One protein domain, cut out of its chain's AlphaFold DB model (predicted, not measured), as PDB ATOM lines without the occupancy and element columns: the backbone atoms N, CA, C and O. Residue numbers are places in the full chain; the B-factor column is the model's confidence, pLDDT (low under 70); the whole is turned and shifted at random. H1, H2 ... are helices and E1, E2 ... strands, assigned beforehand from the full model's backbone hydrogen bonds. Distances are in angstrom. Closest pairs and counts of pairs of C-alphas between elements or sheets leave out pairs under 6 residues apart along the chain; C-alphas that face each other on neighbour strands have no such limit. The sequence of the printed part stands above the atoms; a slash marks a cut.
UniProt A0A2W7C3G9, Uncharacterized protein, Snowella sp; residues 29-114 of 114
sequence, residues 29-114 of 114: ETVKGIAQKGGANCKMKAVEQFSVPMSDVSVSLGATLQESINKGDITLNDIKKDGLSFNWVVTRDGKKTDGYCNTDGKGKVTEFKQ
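What this domain is: This is residues 29 to 114 of the 114 residues of an uncharacterized protein of Snowella sp (UniProt A0A2W7C3G9). A twisted antiparallel sheet of four strands curls round one long helix, H1, which fills its hollow face. The hairpin of E2 and E3 reaches far along the long axis at one end, while the short helices H2 and H3 lie at the opposite end. The printed part has 86 residues with three named helices and four named strands, in the order H1, E1, H2, H3, E2, E3, E4. The sheet's order is E1, E2, E3, E4, and the class is mixed, helices and strands. The whole is compact, with a radius of gyration of the C-alphas of 12.9 A, yet elongated in outline, spanning 40 by 21 by 21 A.

How they stand to each other: H1, residues 29 to 50, is on the sheet of E1, residues 57 to 61, E2, residues 84 to 92, E3, residues 95 to 103, and E4, residues 109 to 113, forming two layers, a helix on one face of a sheet. The closest C-alphas of H1 and E1 are those of Lys 43 and Val 59, 6.0 A apart; for H1 and E3 they are those of Cys 42 and Cys 101, 5.9 A apart. E1 and E2 are antiparallel at 156 degrees, with N 58 and O 89 within hydrogen-bond range at 2.9 A. H2, residues 63 to 71, is on the opposite face from H1, at a height over the sheet of 7.5 A. H3, residues 76 to 82, only just touches H1, with 3 pairs of C-alphas within 8 A, made by residues 30 to 31 of H1 alone; the closest are those of Val 31 and Leu 76, 6.5 A apart. H2 and H3 are apart. E2, E3 and E4 form a meander, each strand the antiparallel neighbour of the one before. In the hairpin of E2 and E3, N 90 and O 97 are 2.8 A apart; in that of E3 and E4, N 102 and O 111 are 2.9 A apart, both within hydrogen-bond range. In H1, H2 and H3 every O i to N i+4 pair is within hydrogen-bond range.

Where its parts are: H1 begins at C-alpha 29, (100.773, 149.712, 207.619), and is 31.3 A long. E1 measures 13.7 A, H2 12.6 A and H3 9.9 A. E2 and E3 each measure 26.0 A, and E2 begins at C-alpha 84, (105.794, 150.690, 193.215). E4, 11.0 A long, ends at C-alpha 113, (106.219, 159.242, 181.603).

The domain as a whole: The two C-alphas farthest apart are those of Asn 77 and Asp 93, 41.2 A. The printed part has no cut, and no link is long. Mean pLDDT of the printed part is 89.9; residues 63 to 64, in H2, are under 70.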
ATOM      1  N   GLU A  29     100.364 148.348 207.283       71.75
ATOM      2  CA  GLU A  29     100.773 149.712 207.619       71.75
ATOM      3  C   GLU A  29     102.091 150.135 206.954       71.75
ATOM      4  O   GLU A  29     102.184 151.246 206.432       71.75
ATOM      5  N   THR A  30     103.099 149.259 206.913       80.94
ATOM      6  CA  THR A  30     104.391 149.559 206.277       80.94
ATOM      7  C   THR A  30     104.230 149.705 204.766       80.94
ATOM      8  O   THR A  30     104.746 150.655 204.174       80.94
ATOM      9  N   VAL A  31     103.471 148.800 204.141       79.06
ATOM     10  CA  VAL A  31     103.166 148.868 202.701       79.06
ATOM     11  C   VAL A  31     102.405 150.148 202.379       79.06
ATOM     12  O   VAL A  31     102.779 150.877 201.459       79.06
ATOM     13  N   LYS A  32     101.392 150.471 203.189       82.38
ATOM     14  CA  LYS A  32     100.631 151.716 203.074       82.38
ATOM     15  C   LYS A  32     101.537 152.945 203.175       82.38
ATOM     16  O   LYS A  32     101.382 153.861 202.375       82.38
ATOM     17  N   GLY A  33     102.500 152.955 204.096       86.44
ATOM     18  CA  GLY A  33     103.461 154.051 204.239       86.44
ATOM     19  C   GLY A  33     104.344 154.246 203.002       86.44
ATOM     20  O   GLY A  33     104.506 155.375 202.533       86.44
ATOM     21  N   ILE A  34     104.869 153.158 202.423       88.06
ATOM     22  CA  ILE A  34     105.659 153.230 201.183       88.06
ATOM     23  C   ILE A  34     104.787 153.730 200.026       88.06
ATOM     24  O   ILE A  34     105.192 154.646 199.311       88.06
ATOM     25  N   ALA A  35     103.569 153.199 199.888       88.00
ATOM     26  CA  ALA A  35     102.631 153.607 198.846       88.00
ATOM     27  C   ALA A  35     102.224 155.081 198.950       88.00
ATOM     28  O   ALA A  35     102.215 155.788 197.945       88.00
ATOM     29  N   GLN A  36     101.939 155.573 200.157       90.38
ATOM     30  CA  GLN A  36     101.617 156.981 200.395       90.38
ATOM     31  C   GLN A  36     102.777 157.895 200.006       90.38
ATOM     32  O   GLN A  36     102.571 158.893 199.317       90.38
ATOM     33  N   LYS A  37     104.003 157.543 200.407       93.94
ATOM     34  CA  LYS A  37     105.196 158.324 200.076       93.94
ATOM     35  C   LYS A  37     105.485 158.314 198.574       93.94
ATOM     36  O   LYS A  37     105.737 159.370 198.000       93.94
ATOM     37  N   GLY A  38     105.419 157.143 197.939       94.88
ATOM     38  CA  GLY A  38     105.608 157.002 196.497       94.88
ATOM     39  C   GLY A  38     104.569 157.793 195.705       94.88
ATOM     40  O   GLY A  38     104.928 158.613 194.862       94.88
ATOM     41  N   GLY A  39     103.289 157.651 196.057       94.75
ATOM     42  CA  GLY A  39     102.195 158.381 195.424       94.75
ATOM     43  C   GLY A  39     102.312 159.897 195.595       94.75
ATOM     44  O   GLY A  39     102.112 160.638 194.633       94.75
ATOM     45  N   ALA A  40     102.702 160.376 196.782       96.62
ATOM     46  CA  ALA A  40     102.944 161.799 197.025       96.62
ATOM     47  C   ALA A  40     104.097 162.345 196.166       96.62
ATOM     48  O   ALA A  40     103.968 163.416 195.576       96.62
ATOM     49  N   ASN A  41     105.190 161.592 196.035       97.38
ATOM     50  CA  ASN A  41     106.326 161.991 195.205       97.38
ATOM     51  C   ASN A  41     105.982 161.982 193.708       97.38
ATOM     52  O   ASN A  41     106.359 162.907 192.992       97.38
ATOM     53  N   CYS A  42     105.208 161.001 193.236       96.88
ATOM     54  CA  CYS A  42     104.681 161.000 191.870       96.88
ATOM     55  C   CYS A  42     103.746 162.190 191.615       96.88
ATOM     56  O   CYS A  42     103.834 162.839 190.573       96.88
ATOM     57  N   LYS A  43     102.889 162.524 192.588       97.69
ATOM     58  CA  LYS A  43     101.986 163.676 192.503       97.69
ATOM     59  C   LYS A  43     102.758 164.991 192.415       97.69
ATOM     60  O   LYS A  43     102.461 165.810 191.552       97.69
ATOM     61  N   MET A  44     103.767 165.165 193.268       97.69
ATOM     62  CA  MET A  44     104.688 166.305 193.227       97.69
ATOM     63  C   MET A  44     105.395 166.411 191.875       97.69
ATOM     64  O   MET A  44     105.453 167.494 191.299       97.69
ATOM     65  N   LYS A  45     105.856 165.288 191.315       97.50
ATOM     66  CA  LYS A  45     106.528 165.292 190.014       97.50
ATOM     67  C   LYS A  45     105.614 165.758 188.877       97.50
ATOM     68  O   LYS A  45     106.051 166.534 188.032       97.50
ATOM     69  N   ALA A  46     104.348 165.340 188.883       97.00
ATOM     70  CA  ALA A  46     103.348 165.815 187.926       97.00
ATOM     71  C   ALA A  46     103.031 167.311 188.115       97.00
ATOM     72  O   ALA A  46     102.953 168.052 187.137       97.00
ATOM     73  N   VAL A  47     102.909 167.779 189.362       97.44
ATOM     74  CA  VAL A  47     102.749 169.211 189.679       97.44
ATOM     75  C   VAL A  47     103.890 170.040 189.092       97.44
ATOM     76  O   VAL A  47     103.632 171.040 188.426       97.44
ATOM     77  N   GLU A  48     105.135 169.606 189.287       96.75
ATOM     78  CA  GLU A  48     106.326 170.278 188.757       96.75
ATOM     79  C   GLU A  48     106.360 170.260 187.224       96.75
ATOM     80  O   GLU A  48     106.556 171.299 186.599       96.75
ATOM     81  N   GLN A  49     106.139 169.093 186.611       96.44
ATOM     82  CA  GLN A  49     106.243 168.921 185.161       96.44
ATOM     83  C   GLN A  49     105.180 169.712 184.392       96.44
ATOM     84  O   GLN A  49     105.477 170.268 183.338       96.44
ATOM     85  N   PHE A  50     103.954 169.775 184.913       95.31
ATOM     86  CA  PHE A  50     102.840 170.454 184.249       95.31
ATOM     87  C   PHE A  50     102.574 171.863 184.796       95.31
ATOM     88  O   PHE A  50     101.726 172.569 184.256       95.31
ATOM     89  N   SER A  51     103.292 172.294 185.842       96.06
ATOM     90  CA  SER A  51     103.082 173.589 186.512       96.06
ATOM     91  C   SER A  51     101.610 173.814 186.903       96.06
ATOM     92  O   SER A  51     100.999 174.852 186.625       96.06
ATOM     93  N   VAL A  52     101.015 172.801 187.539       95.31
ATOM     94  CA  VAL A  52      99.604 172.774 187.962       95.31
ATOM     95  C   VAL A  52      99.476 172.701 189.484       95.31
ATOM     96  O   VAL A  52     100.367 172.169 190.141       95.31
ATOM     97  N   PRO A  53      98.388 173.206 190.087       95.94
ATOM     98  CA  PRO A  53      98.162 173.019 191.513       95.94
ATOM     99  C   PRO A  53      97.958 171.536 191.856       95.94
ATOM    100  O   PRO A  53      97.468 170.741 191.058       95.94
ATOM    101  N   MET A  54      98.276 171.160 193.098       93.81
ATOM    102  CA  MET A  54      98.087 169.788 193.589       93.81
ATOM    103  C   MET A  54      96.636 169.288 193.490       93.81
ATOM    104  O   MET A  54      96.423 168.076 193.451       93.81
ATOM    105  N   SER A  55      95.640 170.177 193.483       96.38
ATOM    106  CA  SER A  55      94.224 169.823 193.301       96.38
ATOM    107  C   SER A  55      93.937 169.192 191.941       96.38
ATOM    108  O   SER A  55      93.056 168.346 191.841       96.38
ATOM    109  N   ASP A  56      94.709 169.569 190.924       96.38
ATOM    110  CA  ASP A  56      94.485 169.164 189.536       96.38
ATOM    111  C   ASP A  56      95.105 167.796 189.244       96.38
ATOM    112  O   ASP A  56      94.849 167.203 188.198       96.38
ATOM    113  N   VAL A  57      95.918 167.277 190.170       97.31
ATOM    114  CA  VAL A  57      96.642 166.018 190.014       97.31
ATOM    115  C   VAL A  57      96.027 164.929 190.882       97.31
ATOM    116  O   VAL A  57      95.968 165.031 192.111       97.31
ATOM    117  N   SER A  58      95.650 163.826 190.250       96.69
ATOM    118  CA  SER A  58      95.268 162.581 190.913       96.69
ATOM    119  C   SER A  58      96.338 161.521 190.683       96.69
ATOM    120  O   SER A  58      96.884 161.426 189.588       96.69
ATOM    121  N   VAL A  59      96.640 160.733 191.715       95.69
ATOM    122  CA  VAL A  59      97.586 159.615 191.643       95.69
ATOM    123  C   VAL A  59      96.947 158.395 192.283       95.69
ATOM    124  O   VAL A  59      96.362 158.495 193.362       95.69
ATOM    125  N   SER A  60      97.068 157.250 191.625       93.25
ATOM    126  CA  SER A  60      96.579 155.964 192.111       93.25
ATOM    127  C   SER A  60      97.641 154.889 191.919       93.25
ATOM    128  O   SER A  60      98.433 154.942 190.981       93.25
ATOM    129  N   LEU A  61      97.674 153.903 192.818       89.62
ATOM    130  CA  LEU A  61      98.441 152.680 192.578       89.62
ATOM    131  C   LEU A  61      97.915 151.995 191.314       89.62
ATOM    132  O   LEU A  61      96.706 152.006 191.059       89.62
ATOM    133  N   GLY A  62      98.808 151.374 190.542       80.25
ATOM    134  CA  GLY A  62      98.395 150.489 189.454       80.25
ATOM    135  C   GLY A  62      97.403 149.439 189.968       80.25
ATOM    136  O   GLY A  62      97.614 148.856 191.033       80.25
ATOM    137  N   ALA A  63      96.309 149.212 189.234       67.12
ATOM    138  CA  ALA A  63      95.200 148.367 189.692       67.12
ATOM    139  C   ALA A  63      95.655 146.953 190.099       67.12
ATOM    140  O   ALA A  63      95.241 146.438 191.136       67.12
ATOM    141  N   THR A  64      96.577 146.371 189.332       69.81
ATOM    142  CA  THR A  64      97.175 145.055 189.595       69.81
ATOM    143  C   THR A  64      98.003 145.029 190.880       69.81
ATOM    144  O   THR A  64      97.910 144.085 191.656       69.81
ATOM    145  N   LEU A  65      98.759 146.090 191.157       70.06
ATOM    146  CA  LEU A  65      99.605 146.198 192.346       70.06
ATOM    147  C   LEU A  65      98.772 146.319 193.628       70.06
ATOM    148  O   LEU A  65      99.079 145.676 194.629       70.06
ATOM    149  N   GLN A  66      97.684 147.094 193.593       74.56
ATOM    150  CA  GLN A  66      96.761 147.201 194.726       74.56
ATOM    151  C   GLN A  66      96.098 145.855 195.046       74.56
ATOM    152  O   GLN A  66      95.938 145.508 196.218       74.56
ATOM    153  N   GLU A  67      95.725 145.094 194.019       74.56
ATOM    154  CA  GLU A  67      95.130 143.770 194.178       74.56
ATOM    155  C   GLU A  67      96.135 142.759 194.746       74.56
ATOM    156  O   GLU A  67      95.818 142.073 195.715       74.56
ATOM    157  N   SER A  68      97.365 142.725 194.223       71.56
ATOM    158  CA  SER A  68      98.431 141.853 194.729       71.56
ATOM    159  C   SER A  68      98.829 142.171 196.174       71.56
ATOM    160  O   SER A  68      99.093 141.253 196.948       71.56
ATOM    161  N   ILE A  69      98.811 143.446 196.582       72.31
ATOM    162  CA  ILE A  69      99.011 143.838 197.988       72.31
ATOM    163  C   ILE A  69      97.868 143.305 198.863       72.31
ATOM    164  O   ILE A  69      98.119 142.752 199.930       72.31
ATOM    165  N   ASN A  70      96.618 143.439 198.412       74.75
ATOM    166  CA  ASN A  70      95.451 142.996 199.179       74.75
ATOM    167  C   ASN A  70      95.366 141.466 199.305       74.75
ATOM    168  O   ASN A  70      94.871 140.970 200.314       74.75
ATOM    169  N   LYS A  71      95.846 140.726 198.299       79.56
ATOM    170  CA  LYS A  71      95.932 139.256 198.317       79.56
ATOM    171  C   LYS A  71      97.133 138.725 199.103       79.56
ATOM    172  O   LYS A  71      97.139 137.557 199.472       79.56
ATOM    173  N   GLY A  72      98.125 139.574 199.380       74.00
ATOM    174  CA  GLY A  72      99.395 139.164 199.978       74.00
ATOM    175  C   GLY A  72     100.364 138.505 198.988       74.00
ATOM    176  O   GLY A  72     101.354 137.924 199.422       74.00
ATOM    177  N   ASP A  73     100.101 138.616 197.681       80.75
ATOM    178  CA  ASP A  73     100.947 138.071 196.608       80.75
ATOM    179  C   ASP A  73     102.262 138.850 196.463       80.75
ATOM    180  O   ASP A  73     103.259 138.315 195.983       80.75
ATOM    181  N   ILE A  74     102.264 140.124 196.872       75.94
ATOM    182  CA  ILE A  74     103.451 140.979 196.917       75.94
ATOM    183  C   ILE A  74     103.847 141.205 198.373       75.94
ATOM    184  O   ILE A  74     103.071 141.721 199.184       75.94
ATOM    185  N   THR A  75     105.088 140.855 198.701       81.31
ATOM    186  CA  THR A  75     105.655 141.052 200.033       81.31
ATOM    187  C   THR A  75     106.305 142.430 200.169       81.31
ATOM    188  O   THR A  75     106.606 143.123 199.196       81.31
ATOM    189  N   LEU A  76     106.612 142.833 201.406       81.06
ATOM    190  CA  LEU A  76     107.403 144.043 201.654       81.06
ATOM    191  C   LEU A  76     108.793 143.965 201.018       81.06
ATOM    192  O   LEU A  76     109.343 145.001 200.656       81.06
ATOM    193  N   ASN A  77     109.381 142.772 200.929       82.81
ATOM    194  CA  ASN A  77     110.696 142.610 200.321       82.81
ATOM    195  C   ASN A  77     110.634 142.849 198.814       82.81
ATOM    196  O   ASN A  77     111.519 143.524 198.294       82.81
ATOM    197  N   ASP A  78     109.568 142.393 198.158       85.12
ATOM    198  CA  ASP A  78     109.334 142.656 196.736       85.12
ATOM    199  C   ASP A  78     109.161 144.160 196.509       85.12
ATOM    200  O   ASP A  78     109.876 144.755 195.713       85.12
ATOM    201  N   ILE A  79     108.341 144.832 197.327       85.94
ATOM    202  CA  ILE A  79     108.171 146.295 197.258       85.94
ATOM    203  C   ILE A  79     109.486 147.032 197.524       85.94
ATOM    204  O   ILE A  79     109.798 148.019 196.865       85.94
ATOM    205  N   LYS A  80     110.288 146.586 198.495       87.12
ATOM    206  CA  LYS A  80     111.581 147.216 198.801       87.12
ATOM    207  C   LYS A  80     112.596 147.051 197.668       87.12
ATOM    208  O   LYS A  80     113.470 147.906 197.525       87.12
ATOM    209  N   LYS A  81     112.507 145.953 196.918       88.38
ATOM    210  CA  LYS A  81     113.408 145.609 195.819       88.38
ATOM    211  C   LYS A  81     112.983 146.288 194.517       88.38
ATOM    212  O   LYS A  81     113.798 146.971 193.903       88.38
ATOM    213  N   ASP A  82     111.721 146.121 194.143       87.75
ATOM    214  CA  ASP A  82     111.193 146.469 192.822       87.75
ATOM    215  C   ASP A  82     110.452 147.812 192.830       87.75
ATOM    216  O   ASP A  82     110.341 148.473 191.799       87.75
ATOM    217  N   GLY A  83     110.011 148.262 194.008       91.00
ATOM    218  CA  GLY A  83     109.318 149.528 194.180       91.00
ATOM    219  C   GLY A  83     107.820 149.449 193.900       91.00
ATOM    220  O   GLY A  83     107.186 148.418 194.116       91.00
ATOM    221  N   LEU A  84     107.231 150.574 193.491       91.94
ATOM    222  CA  LEU A  84     105.794 150.690 193.215       91.94
ATOM    223  C   LEU A  84     105.538 151.511 191.950       91.94
ATOM    224  O   LEU A  84     106.194 152.533 191.724       91.94
ATOM    225  N   SER A  85     104.520 151.100 191.195       93.25
ATOM    226  CA  SER A  85     104.029 151.792 190.002       93.25
ATOM    227  C   SER A  85     102.705 152.497 190.275       93.25
ATOM    228  O   SER A  85     101.766 151.921 190.836       93.25
ATOM    229  N   PHE A  86     102.624 153.744 189.829       94.94
ATOM    230  CA  PHE A  86     101.470 154.614 189.985       94.94
ATOM    231  C   PHE A  86     101.024 155.156 188.634       94.94
ATOM    232  O   PHE A  86     101.851 155.484 187.787       94.94
ATOM    233  N   ASN A  87      99.718 155.327 188.475       96.00
ATOM    234  CA  ASN A  87      99.150 156.132 187.405       96.00
ATOM    235  C   ASN A  87      98.937 157.551 187.925       96.00
ATOM    236  O   ASN A  87      98.562 157.739 189.087       96.00
ATOM    237  N   TRP A  88      99.142 158.543 187.071       96.88
ATOM    238  CA  TRP A  88      98.829 159.932 187.380       96.88
ATOM    239  C   TRP A  88      97.916 160.515 186.308       96.88
ATOM    240  O   TRP A  88      97.964 160.125 185.147       96.88
ATOM    241  N   VAL A  89      97.064 161.454 186.716       97.69
ATOM    242  CA  VAL A  89      96.181 162.206 185.824       97.69
ATOM    243  C   VAL A  89      96.207 163.665 186.251       97.69
ATOM    244  O   VAL A  89      95.932 163.976 187.409       97.69
ATOM    245  N   VAL A  90      96.502 164.552 185.311       97.81
ATOM    246  CA  VAL A  90      96.339 166.001 185.430       97.81
ATOM    247  C   VAL A  90      95.032 166.390 184.750       97.81
ATOM    248  O   VAL A  90      94.826 166.075 183.580       97.81
ATOM    249  N   THR A  91      94.140 167.066 185.472       97.12
ATOM    250  CA  THR A  91      92.895 167.628 184.929       97.12
ATOM    251  C   THR A  91      92.887 169.135 185.124       97.12
ATOM    252  O   THR A  91      92.793 169.600 186.255       97.12
ATOM    253  N   ARG A  92      92.946 169.897 184.029       92.94
ATOM    254  CA  ARG A  92      92.927 171.364 184.067       92.94
ATOM    255  C   ARG A  92      92.149 171.920 182.885       92.94
ATOM    256  O   ARG A  92      92.314 171.451 181.763       92.94
ATOM    257  N   ASP A  93      91.270 172.886 183.145       93.12
ATOM    258  CA  ASP A  93      90.437 173.545 182.127       93.12
ATOM    259  C   ASP A  93      89.668 172.553 181.227       93.12
ATOM    260  O   ASP A  93      89.564 172.718 180.012       93.12
ATOM    261  N   GLY A  94      89.177 171.459 181.821       91.38
ATOM    262  CA  GLY A  94      88.463 170.388 181.115       91.38
ATOM    263  C   GLY A  94      89.347 169.449 180.281       91.38
ATOM    264  O   GLY A  94      88.839 168.472 179.733       91.38
ATOM    265  N   LYS A  95      90.660 169.692 180.206       94.50
ATOM    266  CA  LYS A  95      91.627 168.817 179.535       94.50
ATOM    267  C   LYS A  95      92.205 167.810 180.514       94.50
ATOM    268  O   LYS A  95      92.427 168.129 181.682       94.50
ATOM    269  N   LYS A  96      92.466 166.603 180.014       96.06
ATOM    270  CA  LYS A  96      93.110 165.528 180.763       96.06
ATOM    271  C   LYS A  96      94.416 165.129 180.099       96.06
ATOM    272  O   LYS A  96      94.499 165.045 178.876       96.06
ATOM    273  N   THR A  97      95.421 164.893 180.924       96.19
ATOM    274  CA  THR A  97      96.694 164.304 180.529       96.19
ATOM    275  C   THR A  97      97.066 163.286 181.581       96.19
ATOM    276  O   THR A  97      96.994 163.584 182.771       96.19
ATOM    277  N   ASP A  98      97.423 162.090 181.154       96.38
ATOM    278  CA  ASP A  98      97.733 160.979 182.035       96.38
ATOM    279  C   ASP A  98      99.051 160.323 181.645       96.38
ATOM    280  O   ASP A  98      99.661 160.668 180.635       96.38
ATOM    281  N   GLY A  99      99.498 159.432 182.515       96.06
ATOM    282  CA  GLY A  99     100.708 158.662 182.334       96.06
ATOM    283  C   GLY A  99     101.006 157.839 183.577       96.06
ATOM    284  O   GLY A  99     100.144 157.621 184.438       96.06
ATOM    285  N   TYR A 100     102.253 157.399 183.693       95.69
ATOM    286  CA  TYR A 100     102.701 156.580 184.811       95.69
ATOM    287  C   TYR A 100     103.965 157.122 185.479       95.69
ATOM    288  O   TYR A 100     104.738 157.909 184.926       95.69
ATOM    289  N   CYS A 101     104.153 156.698 186.722       96.06
ATOM    290  CA  CYS A 101     105.287 157.038 187.557       96.06
ATOM    291  C   CYS A 101     105.712 155.804 188.351       96.06
ATOM    292  O   CYS A 101     104.903 155.210 189.063       96.06
ATOM    293  N   ASN A 102     106.987 155.438 188.243       96.00
ATOM    294  CA  ASN A 102     107.576 154.361 189.027       96.00
ATOM    295  C   ASN A 102     108.422 154.950 190.150       96.00
ATOM    296  O   ASN A 102     109.085 155.980 189.989       96.00
ATOM    297  N   THR A 103     108.401 154.280 191.293       95.75
ATOM    298  CA  THR A 103     109.197 154.636 192.466       95.75
ATOM    299  C   THR A 103     110.011 153.449 192.939       95.75
ATOM    300  O   THR A 103     109.579 152.322 192.749       95.75
ATOM    301  N   ASP A 104     111.159 153.691 193.570       93.25
ATOM    302  CA  ASP A 104     111.928 152.650 194.254       93.25
ATOM    303  C   ASP A 104     111.272 152.218 195.581       93.25
ATOM    304  O   ASP A 104     110.308 152.819 196.063       93.25
ATOM    305  N   GLY A 105     111.844 151.208 196.241       87.44
ATOM    306  CA  GLY A 105     111.385 150.717 197.545       87.44
ATOM    307  C   GLY A 105     111.464 151.708 198.715       87.44
ATOM    308  O   GLY A 105     111.113 151.364 199.845       87.44
ATOM    309  N   LYS A 106     111.934 152.941 198.478       89.38
ATOM    310  CA  LYS A 106     111.958 154.057 199.437       89.38
ATOM    311  C   LYS A 106     110.970 155.167 199.054       89.38
ATOM    312  O   LYS A 106     110.910 156.188 199.756       89.38
ATOM    313  N   GLY A 107     110.213 154.972 197.973       89.94
ATOM    314  CA  GLY A 107     109.237 155.900 197.416       89.94
ATOM    315  C   GLY A 107     109.846 157.013 196.562       89.94
ATOM    316  O   GLY A 107     109.151 157.985 196.285       89.94
ATOM    317  N   LYS A 108     111.127 156.949 196.176       94.81
ATOM    318  CA  LYS A 108     111.743 157.954 195.290       94.81
ATOM    319  C   LYS A 108     111.355 157.660 193.842       94.81
ATOM    320  O   LYS A 108     111.471 156.520 193.417       94.81
ATOM    321  N   VAL A 109     110.965 158.680 193.077       96.19
ATOM    322  CA  VAL A 109     110.656 158.535 191.643       96.19
ATOM    323  C   VAL A 109     111.897 158.079 190.868       96.19
ATOM    324  O   VAL A 109     112.953 158.711 190.953       96.19
ATOM    325  N   THR A 110     111.758 156.989 190.119       97.25
ATOM    326  CA  THR A 110     112.785 156.412 189.235       97.25
ATOM    327  C   THR A 110     112.430 156.573 187.763       97.25
ATOM    328  O   THR A 110     113.324 156.664 186.927       97.25
ATOM    329  N   GLU A 111     111.140 156.672 187.444       97.12
ATOM    330  CA  GLU A 111     110.644 156.885 186.089       97.12
ATOM    331  C   GLU A 111     109.360 157.714 186.130       97.12
ATOM    332  O   GLU A 111     108.523 157.527 187.012       97.12
ATOM    333  N   PHE A 112     109.197 158.622 185.172       96.50
ATOM    334  CA  PHE A 112     107.987 159.419 185.005       96.50
ATOM    335  C   PHE A 112     107.737 159.609 183.512       96.50
ATOM    336  O   PHE A 112     108.597 160.155 182.817       96.50
ATOM    337  N   LYS A 113     106.593 159.135 183.016       95.69
ATOM    338  CA  LYS A 113     106.219 159.242 181.603       95.69
ATOM    339  C   LYS A 113     104.758 159.606 181.440       95.69
ATOM    340  O   LYS A 113     103.935 159.220 182.265       95.69
ATOM    341  N   GLN A 114     104.509 160.340 180.364       91.19
ATOM    342  CA  GLN A 114     103.210 160.627 179.773       91.19
ATOM    343  C   GLN A 114     102.946 159.603 178.670       91.19
ATOM    344  O   GLN A 114     103.924 159.280 177.955       91.19
TER     345      GLN A 114